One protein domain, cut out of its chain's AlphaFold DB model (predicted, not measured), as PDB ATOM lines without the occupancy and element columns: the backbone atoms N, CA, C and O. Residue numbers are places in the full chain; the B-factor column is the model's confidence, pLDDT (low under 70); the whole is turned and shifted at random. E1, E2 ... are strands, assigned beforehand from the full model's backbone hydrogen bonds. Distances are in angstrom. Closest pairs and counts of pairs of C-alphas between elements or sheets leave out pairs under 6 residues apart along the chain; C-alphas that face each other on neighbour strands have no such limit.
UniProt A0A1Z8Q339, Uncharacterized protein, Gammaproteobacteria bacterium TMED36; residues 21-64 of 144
ATOM      1  N   TRP A  21     -32.079   0.242 -78.891       81.56
ATOM      2  CA  TRP A  21     -30.774   0.460 -79.503       81.56
ATOM      3  C   TRP A  21     -30.488   1.951 -79.615       81.56
ATOM      4  O   TRP A  21     -31.346   2.745 -80.019       81.56
ATOM      5  N   VAL A  22     -29.272   2.322 -79.242       80.69
ATOM      6  CA  VAL A  22     -28.784   3.692 -79.300       80.69
ATOM      7  C   VAL A  22     -27.423   3.734 -79.968       80.69
ATOM      8  O   VAL A  22     -26.667   2.759 -79.936       80.69
ATOM      9  N   TYR A  23     -27.109   4.889 -80.544       82.62
ATOM     10  CA  TYR A  23     -25.779   5.179 -81.047       82.62
ATOM     11  C   TYR A  23     -25.338   6.586 -80.660       82.62
ATOM     12  O   TYR A  23     -26.154   7.490 -80.432       82.62
ATOM     13  N   TRP A  24     -24.027   6.773 -80.593       76.88
ATOM     14  CA  TRP A  24     -23.402   8.077 -80.413       76.88
ATOM     15  C   TRP A  24     -22.077   8.129 -81.166       76.88
ATOM     16  O   TRP A  24     -21.481   7.104 -81.486       76.88
ATOM     17  N   ILE A  25     -21.631   9.341 -81.484       73.56
ATOM     18  CA  ILE A  25     -20.359   9.573 -82.168       73.56
ATOM     19  C   ILE A  25     -19.427  10.245 -81.172       73.56
ATOM     20  O   ILE A  25     -19.744  11.318 -80.653       73.56
ATOM     21  N   GLU A  26     -18.274   9.634 -80.929       68.50
ATOM     22  CA  GLU A  26     -17.239  10.192 -80.067       68.50
ATOM     23  C   GLU A  26     -15.882  10.157 -80.756       68.50
ATOM     24  O   GLU A  26     -15.412   9.110 -81.191       68.50
ATOM     25  N   ARG A  27     -15.236  11.330 -80.807       70.06
ATOM     26  CA  ARG A  27     -13.941  11.549 -81.465       70.06
ATOM     27  C   ARG A  27     -13.951  11.009 -82.900       70.06
ATOM     28  O   ARG A  27     -14.561  11.642 -83.756       70.06
ATOM     29  N   ASP A  28     -13.333   9.849 -83.108       62.12
ATOM     30  CA  ASP A  28     -13.115   9.201 -84.402       62.12
ATOM     31  C   ASP A  28     -13.855   7.852 -84.513       62.12
ATOM     32  O   ASP A  28     -13.535   7.032 -85.371       62.12
ATOM     33  N   GLY A  29     -14.832   7.597 -83.635       60.88
ATOM     34  CA  GLY A  29     -15.571   6.338 -83.572       60.88
ATOM     35  C   GLY A  29     -17.076   6.516 -83.372       60.88
ATOM     36  O   GLY A  29     -17.566   7.570 -82.960       60.88
ATOM     37  N   ILE A  30     -17.815   5.448 -83.669       76.06
ATOM     38  CA  ILE A  30     -19.257   5.343 -83.437       76.06
ATOM     39  C   ILE A  30     -19.473   4.257 -82.386       76.06
ATOM     40  O   ILE A  30     -19.059   3.116 -82.581       76.06
ATOM     41  N   GLY A  31     -20.113   4.620 -81.277       81.44
ATOM     42  CA  GLY A  31     -20.586   3.677 -80.270       81.44
ATOM     43  C   GLY A  31     -21.995   3.207 -80.614       81.44
ATOM     44  O   GLY A  31     -22.845   4.028 -80.962       81.44
ATOM     45  N   ILE A  32     -22.246   1.902 -80.516       82.75
ATOM     46  CA  ILE A  32     -23.569   1.288 -80.679       82.75
ATOM     47  C   ILE A  32     -23.799   0.380 -79.475       82.75
ATOM     48  O   ILE A  32     -22.967  -0.478 -79.183       82.75
ATOM     49  N   ALA A  33     -24.921   0.558 -78.782       86.19
ATOM     50  CA  ALA A  33     -25.250  -0.248 -77.613       86.19
ATOM     51  C   ALA A  33     -26.761  -0.409 -77.435       86.19
ATOM     52  O   ALA A  33     -27.567   0.376 -77.943       86.19
ATOM     53  N   LYS A  34     -27.147  -1.427 -76.668       85.50
ATOM     54  CA  LYS A  34     -28.499  -1.575 -76.139       85.50
ATOM     55  C   LYS A  34     -28.582  -0.807 -74.824       85.50
ATOM     56  O   LYS A  34     -27.863  -1.124 -73.882       85.50
ATOM     57  N   TYR A  35     -29.444   0.204 -74.784       84.81
ATOM     58  CA  TYR A  35     -29.662   1.050 -73.616       84.81
ATOM     59  C   TYR A  35     -30.771   0.487 -72.730       84.81
ATOM     60  O   TYR A  35     -31.878   0.200 -73.212       84.81
ATOM     61  N   ASN A  36     -30.478   0.364 -71.437       83.56
ATOM     62  CA  ASN A  36     -31.423  -0.055 -70.415       83.56
ATOM     63  C   ASN A  36     -31.781   1.121 -69.481       83.56
ATOM     64  O   ASN A  36     -31.027   1.414 -68.556       83.56
ATOM     65  N   PRO A  37     -32.950   1.766 -69.660       77.00
ATOM     66  CA  PRO A  37     -33.317   2.961 -68.896       77.00
ATOM     67  C   PRO A  37     -33.633   2.696 -67.415       77.00
ATOM     68  O   PRO A  37     -33.869   3.647 -66.678       77.00
ATOM     69  N   VAL A  38     -33.694   1.429 -66.990       78.75
ATOM     70  CA  VAL A  38     -33.983   1.030 -65.600       78.75
ATOM     71  C   VAL A  38     -32.771   0.429 -64.889       78.75
ATOM     72  O   VAL A  38     -32.907  -0.125 -63.797       78.75
ATOM     73  N   ALA A  39     -31.588   0.502 -65.505       76.69
ATOM     74  CA  ALA A  39     -30.358   0.054 -64.875       76.69
ATOM     75  C   ALA A  39     -30.098   0.850 -63.585       76.69
ATOM     76  O   ALA A  39     -30.119   2.077 -63.570       76.69
ATOM     77  N   THR A  40     -29.847   0.140 -62.485       73.75
ATOM     78  CA  THR A  40     -29.527   0.741 -61.178       73.75
ATOM     79  C   THR A  40     -28.027   0.950 -60.979       73.75
ATOM     80  O   THR A  40     -27.606   1.561 -59.997       73.75
ATOM     81  N   ARG A  41     -27.208   0.443 -61.908       72.94
ATOM     82  CA  ARG A  41     -25.750   0.567 -61.931       72.94
ATOM     83  C   ARG A  41     -25.310   1.006 -63.323       72.94
ATOM     84  O   ARG A  41     -25.780   0.455 -64.312       72.94
ATOM     85  N   ASN A  42     -24.342   1.916 -63.387       72.56
ATOM     86  CA  ASN A  42     -23.844   2.471 -64.653       72.56
ATOM     87  C   ASN A  42     -23.307   1.397 -65.618       72.56
ATOM     88  O   ASN A  42     -23.438   1.532 -66.827       72.56
ATOM     89  N   ASN A  43     -22.732   0.305 -65.104       78.50
ATOM     90  CA  ASN A  43     -22.191  -0.768 -65.951       78.50
ATOM     91  C   ASN A  43     -23.278  -1.605 -66.646       78.50
ATOM     92  O   ASN A  43     -22.979  -2.281 -67.623       78.50
ATOM     93  N   ASP A  44     -24.519  -1.544 -66.162       79.31
ATOM     94  CA  ASP A  44     -25.652  -2.301 -66.704       79.31
ATOM     95  C   ASP A  44     -26.525  -1.431 -67.633       79.31
ATOM     96  O   ASP A  44     -27.529  -1.893 -68.180       79.31
ATOM     97  N   GLU A  45     -26.156  -0.156 -67.796       81.56
ATOM     98  CA  GLU A  45     -26.882   0.836 -68.591       81.56
ATOM     99  C   GLU A  45     -26.699   0.606 -70.096       81.56
ATOM    100  O   GLU A  45     -27.637   0.796 -70.877       81.56
ATOM    101  N   PHE A  46     -25.511   0.138 -70.498       84.12
ATOM    102  CA  PHE A  46     -25.150  -0.112 -71.889       84.12
ATOM    103  C   PHE A  46     -24.602  -1.523 -72.072       84.12
ATOM    104  O   PHE A  46     -23.590  -1.899 -71.484       84.12
ATOM    105  N   THR A  47     -25.235  -2.292 -72.955       86.25
ATOM    106  CA  THR A  47     -24.747  -3.617 -73.358       86.25
ATOM    107  C   THR A  47     -24.325  -3.595 -74.821       86.25
ATOM    108  O   THR A  47     -25.043  -3.066 -75.674       86.25
ATOM    109  N   SER A  48     -23.155  -4.165 -75.116       80.81
ATOM    110  CA  SER A  48     -22.675  -4.308 -76.495       80.81
ATOM    111  C   SER A  48     -23.528  -5.323 -77.269       80.81
ATOM    112  O   SER A  48     -24.081  -6.236 -76.654       80.81
ATOM    113  N   PRO A  49     -23.649  -5.193 -78.601       82.31
ATOM    114  CA  PRO A  49     -24.224  -6.246 -79.430       82.31
ATOM    115  C   PRO A  49     -23.493  -7.580 -79.229       82.31
ATOM    116  O   PRO A  49     -22.266  -7.610 -79.198       82.31
ATOM    117  N   GLU A  50     -24.249  -8.670 -79.100       80.81
ATOM    118  CA  GLU A  50     -23.702 -10.028 -78.937       80.81
ATOM    119  C   GLU A  50     -23.125 -10.575 -80.253       80.81
ATOM    120  O   GLU A  50     -22.139 -11.305 -80.240       80.81
ATOM    121  N   ASP A  51     -23.699 -10.151 -81.384       78.25
ATOM    122  CA  ASP A  51     -23.308 -10.581 -82.724       78.25
ATOM    123  C   ASP A  51     -22.765  -9.416 -83.553       78.25
ATOM    124  O   ASP A  51     -23.294  -8.298 -83.519       78.25
ATOM    125  N   ALA A  52     -21.765  -9.707 -84.387       73.19
ATOM    126  CA  ALA A  52     -21.349  -8.802 -85.449       73.19
ATOM    127  C   ALA A  52     -22.485  -8.645 -86.473       73.19
ATOM    128  O   ALA A  52     -23.047  -9.630 -86.955       73.19
ATOM    129  N   ARG A  53     -22.827  -7.399 -86.808       70.31
ATOM    130  CA  ARG A  53     -23.837  -7.065 -87.819       70.31
ATOM    131  C   ARG A  53     -23.289  -6.027 -88.781       70.31
ATOM    132  O   ARG A  53     -22.584  -5.111 -88.359       70.31
ATOM    133  N   ASP A  54     -23.667  -6.147 -90.047       68.00
ATOM    134  CA  ASP A  54     -23.355  -5.139 -91.053       68.00
ATOM    135  C   ASP A  54     -24.143  -3.858 -90.760       68.00
ATOM    136  O   ASP A  54     -25.365  -3.881 -90.587       68.00
ATOM    137  N   VAL A  55     -23.434  -2.731 -90.693       63.53
ATOM    138  CA  VAL A  55     -24.017  -1.404 -90.476       63.53
ATOM    139  C   VAL A  55     -23.809  -0.576 -91.737       63.53
ATOM    140  O   VAL A  55     -22.677  -0.332 -92.152       63.53
ATOM    141  N   TYR A  56     -24.906  -0.111 -92.332       59.19
ATOM    142  CA  TYR A  56     -24.853   0.803 -93.468       59.19
ATOM    143  C   TYR A  56     -24.636   2.233 -92.970       59.19
ATOM    144  O   TYR A  56     -25.488   2.828 -92.315       59.19
ATOM    145  N   LEU A  57     -23.456   2.777 -93.266       56.75
ATOM    146  CA  LEU A  57     -23.061   4.131 -92.893       56.75
ATOM    147  C   LEU A  57     -23.261   5.068 -94.082       56.75
ATOM    148  O   LEU A  57     -22.460   5.083 -95.015       56.75
ATOM    149  N   TYR A  58     -24.296   5.902 -94.018       55.53
ATOM    150  CA  TYR A  58     -24.458   7.016 -94.947       55.53
ATOM    151  C   TYR A  58     -23.703   8.231 -94.408       55.53
ATOM    152  O   TYR A  58     -24.164   8.926 -93.503       55.53
ATOM    153  N   TYR A  59     -22.510   8.482 -94.945       52.84
ATOM    154  CA  TYR A  59     -21.698   9.642 -94.584       52.84
ATOM    155  C   TYR A  59     -21.389  10.499 -95.812       52.84
ATOM    156  O   TYR A  59     -21.157  10.001 -96.910       52.84
ATOM    157  N   TYR A  60     -21.341  11.816 -95.612       51.41
ATOM    158  CA  TYR A  60     -20.801  12.742 -96.603       51.41
ATOM    159  C   TYR A  60     -19.273  12.727 -96.498       51.41
ATOM    160  O   TYR A  60     -18.700  13.278 -95.555       51.41
ATOM    161  N   LYS A  61     -18.598  12.069 -97.443       47.69
ATOM    162  CA  LYS A  61     -17.131  12.062 -97.526       47.69
ATOM    163  C   LYS A  61     -16.644  13.448 -97.975       47.69
ATOM    164  O   LYS A  61     -17.033  13.914 -99.041       47.69
ATOM    165  N   LYS A  62     -15.804  14.116 -97.175       53.03
ATOM    166  CA  LYS A  62     -15.097  15.335 -97.611       53.03
ATOM    167  C   LYS A  62     -13.980  14.949 -98.582       53.03
ATOM    168  O   LYS A  62     -13.211  14.034 -98.286       53.03
ATOM    169  N   ALA A  63     -13.902  15.643 -99.715       52.91
ATOM    170  CA  ALA A  63     -12.911  15.423-100.769       52.91
ATOM    171  C   ALA A  63     -11.446  15.582-100.291       52.91
ATOM    172  O   ALA A  63     -10.553  15.005-100.900       52.91
ATOM    173  N   ALA A  64     -11.215  16.259 -99.158       50.34
ATOM    174  CA  ALA A  64      -9.909  16.546 -98.553       50.34
ATOM    175  C   ALA A  64      -9.008  15.347 -98.242       50.34
ATOM    176  O   ALA A  64      -7.806  15.507 -98.028       50.34
TER     177      ALA A  64
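AT A GLANCE: This is residues 21 to 64 of the 144 residues of an uncharacterized protein of Gammaproteobacteria bacterium TMED36 (UniProt A0A1Z8Q339). Little regular structure is present: one two-stranded hairpin, E1 and E2, with a long stretch without named elements that loops back beside the end of E2 and then sticks out as a free tail, residues 51 to 64. The printed part has 44 residues, with no named helix and two antiparallel strands, E1 then E2; the class is all strand, though under half of the residues are in named elements. It is only just loose, close to extended, with a radius of gyration of the C-alphas of 13.8 A, and spans 45 by 22 by 13 A.

IN THESE COORDINATES: E2, residues 29 to 35, is 18.0 A long and ends at C-alpha 35 (-29.662, 1.050, -73.616). E1, residues 21 to 26, is 16.7 A long and begins at C-alpha 21 (-30.774, 0.460, -79.503).

HOW THE PARTS SIT: E1 and E2 form a hairpin with a tight link of 2 residues, their directions 152 degrees apart. C-alphas 23 and 32 face each other at 4.5 A. N 24 and O 31, 3.0 A apart, and N 31 and O 24, 2.8 A apart, are within hydrogen-bond range. Residues 34 to 35 of E2 also pair, antiparallel, with residues 46 to 47.

THE WHOLE: The C-alphas of Thr 40 and Ala 63 are the two farthest apart, 45.4 A. The printed part has no cut. Mean pLDDT of the printed part is 72.2; residues 26, 28 to 29 and 54 to 64 are under 70.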